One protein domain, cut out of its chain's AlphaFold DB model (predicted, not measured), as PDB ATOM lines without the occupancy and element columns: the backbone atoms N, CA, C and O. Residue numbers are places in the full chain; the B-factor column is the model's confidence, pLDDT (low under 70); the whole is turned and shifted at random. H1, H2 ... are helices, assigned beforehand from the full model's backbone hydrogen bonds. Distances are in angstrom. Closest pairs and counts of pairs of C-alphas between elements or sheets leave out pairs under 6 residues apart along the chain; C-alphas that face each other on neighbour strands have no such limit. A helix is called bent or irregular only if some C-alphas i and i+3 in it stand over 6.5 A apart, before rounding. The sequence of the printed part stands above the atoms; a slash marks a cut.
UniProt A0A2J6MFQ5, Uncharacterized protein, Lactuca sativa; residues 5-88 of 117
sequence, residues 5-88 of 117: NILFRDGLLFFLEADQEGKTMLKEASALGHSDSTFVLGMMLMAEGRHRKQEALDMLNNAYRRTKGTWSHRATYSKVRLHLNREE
ATOM      1  N   ASN A   5     220.870 221.070 311.086       90.00
ATOM      2  CA  ASN A   5     222.176 221.552 310.624       90.00
ATOM      3  C   ASN A   5     223.088 221.927 311.801       90.00
ATOM      4  O   ASN A   5     224.291 221.683 311.747       90.00
ATOM      5  N   ILE A   6     222.517 222.502 312.868       92.25
ATOM      6  CA  ILE A   6     223.257 222.827 314.099       92.25
ATOM      7  C   ILE A   6     223.669 221.527 314.792       92.25
ATOM      8  O   ILE A   6     224.847 221.330 315.065       92.25
ATOM      9  N   LEU A   7     222.722 220.596 314.955       92.81
ATOM     10  CA  LEU A   7     222.991 219.268 315.514       92.81
ATOM     11  C   LEU A   7     224.071 218.512 314.733       92.81
ATOM     12  O   LEU A   7     224.925 217.873 315.335       92.81
ATOM     13  N   PHE A   8     224.062 218.588 313.400       91.56
ATOM     14  CA  PHE A   8     225.108 217.976 312.586       91.56
ATOM     15  C   PHE A   8     226.467 218.653 312.782       91.56
ATOM     16  O   PHE A   8     227.468 217.960 312.942       91.56
ATOM     17  N   ARG A   9     226.521 219.991 312.768       91.12
ATOM     18  CA  ARG A   9     227.774 220.741 312.922       91.12
ATOM     19  C   ARG A   9     228.427 220.468 314.273       91.12
ATOM     20  O   ARG A   9     229.602 220.110 314.306       91.12
ATOM     21  N   ASP A  10     227.662 220.613 315.347       91.75
ATOM     22  CA  ASP A  10     228.154 220.432 316.712       91.75
ATOM     23  C   ASP A  10     228.418 218.945 316.977       91.75
ATOM     24  O   ASP A  10     229.478 218.574 317.476       91.75
ATOM     25  N   GLY A  11     227.529 218.067 316.504       91.12
ATOM     26  CA  GLY A  11     227.707 216.622 316.600       91.12
ATOM     27  C   GLY A  11     228.959 216.114 315.890       91.12
ATOM     28  O   GLY A  11     229.662 215.259 316.423       91.12
ATOM     29  N   LEU A  12     229.280 216.654 314.710       89.00
ATOM     30  CA  LEU A  12     230.512 216.323 313.996       89.00
ATOM     31  C   LEU A  12     231.750 216.838 314.735       89.00
ATOM     32  O   LEU A  12     232.755 216.133 314.764       89.00
ATOM     33  N   LEU A  13     231.695 218.043 315.309       88.81
ATOM     34  CA  LEU A  13     232.801 218.606 316.085       88.81
ATOM     35  C   LEU A  13     233.117 217.719 317.296       88.81
ATOM     36  O   LEU A  13     234.224 217.194 317.386       88.81
ATOM     37  N   PHE A  14     232.120 217.460 318.139       87.88
ATOM     38  CA  PHE A  14     232.273 216.634 319.337       87.88
ATOM     39  C   PHE A  14     232.654 215.189 319.011       87.88
ATOM     40  O   PHE A  14     233.499 214.597 319.675       87.88
ATOM     41  N   PHE A  15     232.106 214.622 317.931       86.75
ATOM     42  CA  PHE A  15     232.502 213.288 317.483       86.75
ATOM     43  C   PHE A  15     233.996 213.222 317.137       86.75
ATOM     44  O   PHE A  15     234.665 212.260 317.505       86.75
ATOM     45  N   LEU A  16     234.536 214.237 316.454       82.12
ATOM     46  CA  LEU A  16     235.958 214.283 316.097       82.12
ATOM     47  C   LEU A  16     236.874 214.478 317.315       82.12
ATOM     48  O   LEU A  16     238.041 214.089 317.251       82.12
ATOM     49  N   GLU A  17     236.340 215.025 318.406       85.38
ATOM     50  CA  GLU A  17     236.985 215.148 319.719       85.38
ATOM     51  C   GLU A  17     236.831 213.882 320.588       85.38
ATOM     52  O   GLU A  17     237.229 213.878 321.748       85.38
ATOM     53  N   ALA A  18     236.309 212.787 320.015       77.31
ATOM     54  CA  ALA A  18     236.037 211.507 320.680       77.31
ATOM     55  C   ALA A  18     234.975 211.571 321.797       77.31
ATOM     56  O   ALA A  18     234.870 210.664 322.630       77.31
ATOM     57  N   ASP A  19     234.119 212.592 321.772       78.38
ATOM     58  CA  ASP A  19     233.007 212.733 322.703       78.38
ATOM     59  C   ASP A  19     231.795 211.883 322.261       78.38
ATOM     60  O   ASP A  19     231.355 211.902 321.102       78.38
ATOM     61  N   GLN A  20     231.222 211.121 323.201       81.56
ATOM     62  CA  GLN A  20     229.999 210.351 322.952       81.56
ATOM     63  C   GLN A  20     228.785 211.251 322.708       81.56
ATOM     64  O   GLN A  20     227.853 210.828 322.015       81.56
ATOM     65  N   GLU A  21     228.793 212.482 323.220       87.94
ATOM     66  CA  GLU A  21     227.732 213.453 322.975       87.94
ATOM     67  C   GLU A  21     227.605 213.767 321.477       87.94
ATOM     68  O   GLU A  21     226.494 213.797 320.934       87.94
ATOM     69  N   GLY A  22     228.735 213.819 320.762       89.62
ATOM     70  CA  GLY A  22     228.762 214.022 319.316       89.62
ATOM     71  C   GLY A  22     227.991 212.955 318.538       89.62
ATOM     72  O   GLY A  22     227.201 213.265 317.643       89.62
ATOM     73  N   LYS A  23     228.120 211.680 318.927       89.81
ATOM     74  CA  LYS A  23     227.353 210.585 318.303       89.81
ATOM     75  C   LYS A  23     225.853 210.725 318.544       89.81
ATOM     76  O   LYS A  23     225.062 210.390 317.661       89.81
ATOM     77  N   THR A  24     225.456 211.189 319.725       93.50
ATOM     78  CA  THR A  24     224.045 211.404 320.072       93.50
ATOM     79  C   THR A  24     223.447 212.527 319.231       93.50
ATOM     80  O   THR A  24     222.392 212.336 318.628       93.50
ATOM     81  N   MET A  25     224.163 213.643 319.081       94.19
ATOM     82  CA  MET A  25     223.742 214.753 318.221       94.19
ATOM     83  C   MET A  25     223.649 214.343 316.745       94.19
ATOM     84  O   MET A  25     222.690 214.699 316.060       94.19
ATOM     85  N   LEU A  26     224.584 213.517 316.258       92.38
ATOM     86  CA  LEU A  26     224.518 212.961 314.903       92.38
ATOM     87  C   LEU A  26     223.284 212.055 314.716       92.38
ATOM     88  O   LEU A  26     222.587 212.153 313.700       92.38
ATOM     89  N   LYS A  27     222.956 211.205 315.696       94.00
ATOM     90  CA  LYS A  27     221.722 210.396 315.668       94.00
ATOM     91  C   LYS A  27     220.475 211.275 315.611       94.00
ATOM     92  O   LYS A  27     219.601 211.012 314.787       94.00
ATOM     93  N   GLU A  28     220.422 212.337 316.412       94.94
ATOM     94  CA  GLU A  28     219.306 213.289 316.422       94.94
ATOM     95  C   GLU A  28     219.171 214.016 315.073       94.94
ATOM     96  O   GLU A  28     218.097 214.014 314.471       94.94
ATOM     97  N   ALA A  29     220.269 214.547 314.525       93.56
ATOM     98  CA  ALA A  29     220.273 215.180 313.206       93.56
ATOM     99  C   ALA A  29     219.804 214.215 312.102       93.56
ATOM    100  O   ALA A  29     219.022 214.594 311.230       93.56
ATOM    101  N   SER A  30     220.235 212.949 312.154       92.19
ATOM    102  CA  SER A  30     219.805 211.919 311.203       92.19
ATOM    103  C   SER A  30     218.314 211.595 311.337       92.19
ATOM    104  O   SER A  30     217.632 211.450 310.321       92.19
ATOM    105  N   ALA A  31     217.787 211.510 312.563       92.81
ATOM    106  CA  ALA A  31     216.361 211.295 312.821       92.81
ATOM    107  C   ALA A  31     215.498 212.448 312.280       92.81
ATOM    108  O   ALA A  31     214.407 212.219 311.765       92.81
ATOM    109  N   LEU A  32     216.033 213.672 312.302       92.75
ATOM    110  CA  LEU A  32     215.433 214.860 311.690       92.75
ATOM    111  C   LEU A  32     215.638 214.948 310.164       92.75
ATOM    112  O   LEU A  32     215.221 215.922 309.542       92.75
ATOM    113  N   GLY A  33     216.264 213.945 309.543       88.38
ATOM    114  CA  GLY A  33     216.427 213.852 308.091       88.38
ATOM    115  C   GLY A  33     217.718 214.454 307.529       88.38
ATOM    116  O   GLY A  33     217.857 214.520 306.304       88.38
ATOM    117  N   HIS A  34     218.678 214.856 308.370       88.94
ATOM    118  CA  HIS A  34     219.960 215.396 307.910       88.94
ATOM    119  C   HIS A  34     220.795 214.321 307.201       88.94
ATOM    120  O   HIS A  34     221.355 213.422 307.835       88.94
ATOM    121  N   SER A  35     220.918 214.433 305.878       85.19
ATOM    122  CA  SER A  35     221.517 213.382 305.040       85.19
ATOM    123  C   SER A  35     223.000 213.149 305.343       85.19
ATOM    124  O   SER A  35     223.430 211.998 305.415       85.19
ATOM    125  N   ASP A  36     223.773 214.204 305.622       84.56
ATOM    126  CA  ASP A  36     225.190 214.043 305.991       84.56
ATOM    127  C   ASP A  36     225.363 213.405 307.363       84.56
ATOM    128  O   ASP A  36     226.354 212.725 307.603       84.56
ATOM    129  N   SER A  37     224.377 213.547 308.247       89.94
ATOM    130  CA  SER A  37     224.443 212.879 309.540       89.94
ATOM    131  C   SER A  37     224.188 211.382 309.382       89.94
ATOM    132  O   SER A  37     224.950 210.557 309.884       89.94
ATOM    133  N   THR A  38     223.180 211.016 308.581       89.50
ATOM    134  CA  THR A  38     222.921 209.622 308.193       89.50
ATOM    135  C   THR A  38     224.150 208.976 307.544       89.50
ATOM    136  O   THR A  38     224.446 207.809 307.795       89.50
ATOM    137  N   PHE A  39     224.915 209.737 306.757       84.81
ATOM    138  CA  PHE A  39     226.170 209.268 306.170       84.81
ATOM    139  C   PHE A  39     227.248 208.955 307.190       84.81
ATOM    140  O   PHE A  39     227.849 207.884 307.137       84.81
ATOM    141  N   VAL A  40     227.516 209.903 308.092       85.94
ATOM    142  CA  VAL A  40     228.551 209.751 309.116       85.94
ATOM    143  C   VAL A  40     228.237 208.537 309.981       85.94
ATOM    144  O   VAL A  40     229.116 207.703 310.185       85.94
ATOM    145  N   LEU A  41     226.972 208.364 310.377       88.69
ATOM    146  CA  LEU A  41     226.521 207.172 311.094       88.69
ATOM    147  C   LEU A  41     226.749 205.896 310.274       88.69
ATOM    148  O   LEU A  41     227.351 204.958 310.784       88.69
ATOM    149  N   GLY A  42     226.373 205.873 308.993       86.56
ATOM    150  CA  GLY A  42     226.656 204.738 308.110       86.56
ATOM    151  C   GLY A  42     228.153 204.401 308.018       86.56
ATOM    152  O   GLY A  42     228.532 203.232 308.040       86.56
ATOM    153  N   MET A  43     229.036 205.403 307.988       82.81
ATOM    154  CA  MET A  43     230.486 205.175 308.012       82.81
ATOM    155  C   MET A  43     230.984 204.613 309.344       82.81
ATOM    156  O   MET A  43     231.861 203.750 309.345       82.81
ATOM    157  N   MET A  44     230.419 205.060 310.466       84.69
ATOM    158  CA  MET A  44     230.721 204.496 311.782       84.69
ATOM    159  C   MET A  44     230.303 203.024 311.858       84.69
ATOM    160  O   MET A  44     231.085 202.190 312.301       84.69
ATOM    161  N   LEU A  45     229.121 202.680 311.339       83.44
ATOM    162  CA  LEU A  45     228.647 201.295 311.286       83.44
ATOM    163  C   LEU A  45     229.558 200.393 310.447       83.44
ATOM    164  O   LEU A  45     229.832 199.256 310.829       83.44
ATOM    165  N   MET A  46     230.086 200.908 309.331       77.88
ATOM    166  CA  MET A  46     231.099 200.192 308.548       77.88
ATOM    167  C   MET A  46     232.374 199.920 309.359       77.88
ATOM    168  O   MET A  46     232.979 198.858 309.199       77.88
ATOM    169  N   ALA A  47     232.779 200.860 310.219       75.62
ATOM    170  CA  ALA A  47     233.956 200.725 311.074       75.62
ATOM    171  C   ALA A  47     233.752 199.730 312.231       75.62
ATOM    172  O   ALA A  47     234.687 199.030 312.613       75.62
ATOM    173  N   GLU A  48     232.525 199.589 312.743       78.12
ATOM    174  CA  GLU A  48     232.186 198.608 313.787       78.12
ATOM    175  C   GLU A  48     232.321 197.147 313.304       78.12
ATOM    176  O   GLU A  48     232.477 196.216 314.102       78.12
ATOM    177  N   GLY A  49     232.374 196.932 311.987       69.88
ATOM    178  CA  GLY A  49     232.809 195.685 311.369       69.88
ATOM    179  C   GLY A  49     231.698 194.913 310.663       69.88
ATOM    180  O   GLY A  49     230.593 195.397 310.434       69.88
ATOM    181  N   ARG A  50     232.008 193.669 310.272       70.94
ATOM    182  CA  ARG A  50     231.200 192.901 309.301       70.94
ATOM    183  C   ARG A  50     229.742 192.687 309.719       70.94
ATOM    184  O   ARG A  50     228.886 192.645 308.843       70.94
ATOM    185  N   HIS A  51     229.465 192.587 311.018       77.31
ATOM    186  CA  HIS A  51     228.126 192.314 311.547       77.31
ATOM    187  C   HIS A  51     227.119 193.448 311.289       77.31
ATOM    188  O   HIS A  51     225.941 193.168 311.104       77.31
ATOM    189  N   ARG A  52     227.577 194.706 311.191       78.69
ATOM    190  CA  ARG A  52     226.716 195.871 310.889       78.69
ATOM    191  C   ARG A  52     226.870 196.387 309.467       78.69
ATOM    192  O   ARG A  52     226.326 197.429 309.116       78.69
ATOM    193  N   LYS A  53     227.598 195.655 308.619       76.75
ATOM    194  CA  LYS A  53     227.881 196.073 307.243       76.75
ATOM    195  C   LYS A  53     226.602 196.276 306.427       76.75
ATOM    196  O   LYS A  53     226.534 197.227 305.659       76.75
ATOM    197  N   GLN A  54     225.608 195.399 306.575       77.25
ATOM    198  CA  GLN A  54     224.361 195.521 305.816       77.25
ATOM    199  C   GLN A  54     223.560 196.756 306.247       77.25
ATOM    200  O   GLN A  54     223.199 197.570 305.406       77.25
ATOM    201  N   GLU A  55     223.393 196.946 307.557       83.81
ATOM    202  CA  GLU A  55     222.751 198.132 308.137       83.81
ATOM    203  C   GLU A  55     223.433 199.426 307.661       83.81
ATOM    204  O   GLU A  55     222.777 200.381 307.243       83.81
ATOM    205  N   ALA A  56     224.766 199.429 307.652       81.94
ATOM    206  CA  ALA A  56     225.552 200.541 307.153       81.94
ATOM    207  C   ALA A  56     225.259 200.840 305.675       81.94
ATOM    208  O   ALA A  56     225.008 201.988 305.313       81.94
ATOM    209  N   LEU A  57     225.259 199.814 304.820       81.06
ATOM    210  CA  LEU A  57     224.961 199.961 303.395       81.06
ATOM    211  C   LEU A  57     223.548 200.503 303.161       81.06
ATOM    212  O   LEU A  57     223.368 201.379 302.315       81.06
ATOM    213  N   ASP A  58     222.564 200.039 303.927       83.81
ATOM    214  CA  ASP A  58     221.180 200.498 303.811       83.81
ATOM    215  C   ASP A  58     221.051 201.984 304.180       83.81
ATOM    216  O   ASP A  58     220.436 202.758 303.438       83.81
ATOM    217  N   MET A  59     221.697 202.424 305.268       85.56
ATOM    218  CA  MET A  59     221.734 203.844 305.649       85.56
ATOM    219  C   MET A  59     222.376 204.715 304.566       85.56
ATOM    220  O   MET A  59     221.838 205.765 304.202       85.56
ATOM    221  N   LEU A  60     223.505 204.271 304.016       81.12
ATOM    222  CA  LEU A  60     224.252 205.013 303.002       81.12
ATOM    223  C   LEU A  60     223.482 205.127 301.685       81.12
ATOM    224  O   LEU A  60     223.401 206.212 301.104       81.12
ATOM    225  N   ASN A  61     222.855 204.036 301.245       78.44
ATOM    226  CA  ASN A  61     222.006 204.025 300.058       78.44
ATOM    227  C   ASN A  61     220.780 204.931 300.231       78.44
ATOM    228  O   ASN A  61     220.411 205.658 299.306       78.44
ATOM    229  N   ASN A  62     220.165 204.936 301.417       80.00
ATOM    230  CA  ASN A  62     219.028 205.806 301.715       80.00
ATOM    231  C   ASN A  62     219.406 207.286 301.680       80.00
ATOM    232  O   ASN A  62     218.706 208.090 301.060       80.00
ATOM    233  N   ALA A  63     220.529 207.655 302.292       77.50
ATOM    234  CA  ALA A  63     221.003 209.031 302.268       77.50
ATOM    235  C   ALA A  63     221.397 209.477 300.844       77.50
ATOM    236  O   ALA A  63     221.074 210.590 300.423       77.50
ATOM    237  N   TYR A  64     221.967 208.578 300.037       74.25
ATOM    238  CA  TYR A  64     222.243 208.849 298.625       74.25
ATOM    239  C   TYR A  64     220.962 209.108 297.815       74.25
ATOM    240  O   TYR A  64     220.879 210.072 297.053       74.25
ATOM    241  N   ARG A  65     219.929 208.276 297.996       77.06
ATOM    242  CA  ARG A  65     218.631 208.465 297.327       77.06
ATOM    243  C   ARG A  65     217.993 209.801 297.706       77.06
ATOM    244  O   ARG A  65     217.492 210.501 296.830       77.06
ATOM    245  N   ARG A  66     218.053 210.183 298.987       77.19
ATOM    246  CA  ARG A  66     217.515 211.463 299.485       77.19
ATOM    247  C   ARG A  66     218.219 212.676 298.887       77.19
ATOM    248  O   ARG A  66     217.563 213.662 298.575       77.19
ATOM    249  N   THR A  67     219.524 212.579 298.658       72.00
ATOM    250  CA  THR A  67     220.309 213.635 298.004       72.00
ATOM    251  C   THR A  67     220.201 213.619 296.475       72.00
ATOM    252  O   THR A  67     220.908 214.372 295.815       72.00
ATOM    253  N   LYS A  68     219.334 212.778 295.884       71.44
ATOM    254  CA  LYS A  68     219.146 212.633 294.424       71.44
ATOM    255  C   LYS A  68     220.458 212.429 293.650       71.44
ATOM    256  O   LYS A  68     220.560 212.787 292.480       71.44
ATOM    257  N   GLY A  69     221.478 211.876 294.305       62.09
ATOM    258  CA  GLY A  69     222.798 211.683 293.716       62.09
ATOM    259  C   GLY A  69     223.633 212.949 293.501       62.09
ATOM    260  O   GLY A  69     224.751 212.825 293.007       62.09
ATOM    261  N   THR A  70     223.180 214.137 293.920       61.72
ATOM    262  CA  THR A  70     223.978 215.384 293.891       61.72
ATOM    263  C   THR A  70     224.887 215.523 295.115       61.72
ATOM    264  O   THR A  70     225.264 216.624 295.516       61.72
ATOM    265  N   TRP A  71     225.213 214.406 295.763       63.41
ATOM    266  CA  TRP A  71     225.894 214.405 297.046       63.41
ATOM    267  C   TRP A  71     227.389 214.706 296.904       63.41
ATOM    268  O   TRP A  71     228.127 213.905 296.331       63.41
ATOM    269  N   SER A  72     227.867 215.824 297.465       59.50
ATOM    270  CA  SER A  72     229.297 216.168 297.474       59.50
ATOM    271  C   SER A  72     229.814 216.477 298.887       59.50
ATOM    272  O   SER A  72     229.759 217.600 299.365       59.50
ATOM    273  N   HIS A  73     230.339 215.463 299.580       60.94
ATOM    274  CA  HIS A  73     230.907 215.624 300.929       60.94
ATOM    275  C   HIS A  73     232.308 215.026 301.057       60.94
ATOM    276  O   HIS A  73     232.650 214.356 302.033       60.94
ATOM    277  N   ARG A  74     233.165 215.313 300.068       61.12
ATOM    278  CA  ARG A  74     234.566 214.860 300.052       61.12
ATOM    279  C   ARG A  74     235.324 215.286 301.317       61.12
ATOM    280  O   ARG A  74     236.138 214.519 301.821       61.12
ATOM    281  N   ALA A  75     235.022 216.468 301.859       64.31
ATOM    282  CA  ALA A  75     235.638 216.979 303.082       64.31
ATOM    283  C   ALA A  75     235.182 216.220 304.344       64.31
ATOM    284  O   ALA A  75     236.026 215.776 305.122       64.31
ATOM    285  N   THR A  76     233.872 216.023 304.532       68.88
ATOM    286  CA  THR A  76     233.315 215.284 305.683       68.88
ATOM    287  C   THR A  76     233.755 213.823 305.666       68.88
ATOM    288  O   THR A  76     234.200 213.307 306.689       68.88
ATOM    289  N   TYR A  77     233.727 213.182 304.492       73.12
ATOM    290  CA  TYR A  77     234.228 211.822 304.306       73.12
ATOM    291  C   TYR A  77     235.687 211.682 304.756       73.12
ATOM    292  O   TYR A  77     235.997 210.813 305.569       73.12
ATOM    293  N   SER A  78     236.577 212.555 304.270       70.56
ATOM    294  CA  SER A  78     238.002 212.498 304.607       70.56
ATOM    295  C   SER A  78     238.249 212.684 306.103       70.56
ATOM    296  O   SER A  78     239.013 211.916 306.683       70.56
ATOM    297  N   LYS A  79     237.573 213.645 306.747       76.69
ATOM    298  CA  LYS A  79     237.712 213.897 308.192       76.69
ATOM    299  C   LYS A  79     237.285 212.691 309.028       76.69
ATOM    300  O   LYS A  79     238.046 212.229 309.872       76.69
ATOM    301  N   VAL A  80     236.099 212.148 308.756       77.62
ATOM    302  CA  VAL A  80     235.552 211.016 309.517       77.62
ATOM    303  C   VAL A  80     236.352 209.742 309.256       77.62
ATOM    304  O   VAL A  80     236.654 209.013 310.195       77.62
ATOM    305  N   ARG A  81     236.779 209.489 308.013       77.81
ATOM    306  CA  ARG A  81     237.654 208.352 307.693       77.81
ATOM    307  C   ARG A  81     238.989 208.427 308.437       77.81
ATOM    308  O   ARG A  81     239.440 207.407 308.949       77.81
ATOM    309  N   LEU A  82     239.629 209.597 308.469       78.19
ATOM    310  CA  LEU A  82     240.889 209.784 309.196       78.19
ATOM    311  C   LEU A  82     240.702 209.531 310.694       78.19
ATOM    312  O   LEU A  82     241.504 208.817 311.282       78.19
ATOM    313  N   HIS A  83     239.627 210.061 311.280       76.38
ATOM    314  CA  HIS A  83     239.306 209.852 312.689       76.38
ATOM    315  C   HIS A  83     239.065 208.365 313.010       76.38
ATOM    316  O   HIS A  83     239.714 207.819 313.897       76.38
ATOM    317  N   LEU A  84     238.236 207.672 312.220       74.00
ATOM    318  CA  LEU A  84     237.941 206.244 312.413       74.00
ATOM    319  C   LEU A  84     239.176 205.340 312.261       74.00
ATOM    320  O   LEU A  84     239.258 204.307 312.917       74.00
ATOM    321  N   ASN A  85     240.143 205.725 311.425       69.69
ATOM    322  CA  ASN A  85     241.403 204.995 311.277       69.69
ATOM    323  C   ASN A  85     242.422 205.300 312.391       69.69
ATOM    324  O   ASN A  85     243.338 204.505 312.586       69.69
ATOM    325  N   ARG A  86     242.298 206.438 313.089       68.12
ATOM    326  CA  ARG A  86     243.228 206.861 314.150       68.12
ATOM    327  C   ARG A  86     242.976 206.140 315.478       68.12
ATOM    328  O   ARG A  86     243.926 205.928 316.216       68.12
ATOM    329  N   GLU A  87     241.741 205.731 315.765       58.62
ATOM    330  CA  GLU A  87     241.368 205.051 317.021       58.62
ATOM    331  C   GLU A  87     241.711 203.537 317.083       58.62
ATOM    332  O   GLU A  87     241.111 202.802 317.862       58.62
ATOM    333  N   GLU A  88     242.635 203.018 316.263       48.03
ATOM    334  CA  GLU A  88     243.063 201.595 316.248       48.03
ATOM    335  C   GLU A  88     241.948 200.529 316.104       48.03
ATOM    336  O   GLU A  88     242.190 199.323 316.202       48.03
TER     337      GLU A  88
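AT A GLANCE: This is residues 5 to 88 of the 117 residues of an uncharacterized protein of Lactuca sativa (UniProt A0A2J6MFQ5). Two helical hairpins, H1 with H2 and H3 with H4, meet where H2 packs on H3, the middle helix; H5 packs on H3 too. The printed part has 84 residues with five named helices, H1 to H5, and no named strand: all helix. It is compact, with a radius of gyration of the C-alphas of 11.9 A, spanning 32 by 31 by 22 A.

HOW THE PARTS SIT: H1, residues 5 to 16, touches H2, residues 20 to 31, opposite ways at a shallow tilt of 32 degrees, only just short of steep; closest C-alphas Gly 11 and Gly 22, 3.9 A. H2, with residues 26 to 30 alone, touches residues 36 to 41 of H3, residues 35 to 48, at a steep tilt of 52 degrees; closest C-alphas Ser 30 and Thr 38, 4.9 A. H3 touches H4, residues 50 to 66, opposite ways at a shallow tilt of 14 degrees; closest C-alphas Gly 42 and Ala 56, 4.4 A. H5, residues 74 to 86, touches H3, the same way at a shallow tilt of 26 degrees; closest C-alphas Ala 47 and Leu 84, 6.9 A. H4 and H5 are apart. Every O i to N i+4 pair is within hydrogen-bond range in H1, H2, H3 and H5, and 11 of 13 in H4.

IN THESE COORDINATES: H1 begins at C-alpha 5 (222.176, 221.552, 310.624); H5 ends at C-alpha 86 (243.228, 206.861, 314.150). H3 is 20.2 A long and H4 25.1 A; H4 is irregular, C-alphas 51 and 54 being 7.6 A apart.

THE WHOLE: The C-alphas farthest apart, Lys 68 and Glu 88, are 34.2 A apart. The printed part has no cut and no long link; pLDDT is under 70 at residues 49, 69 to 76 and 85 to 88.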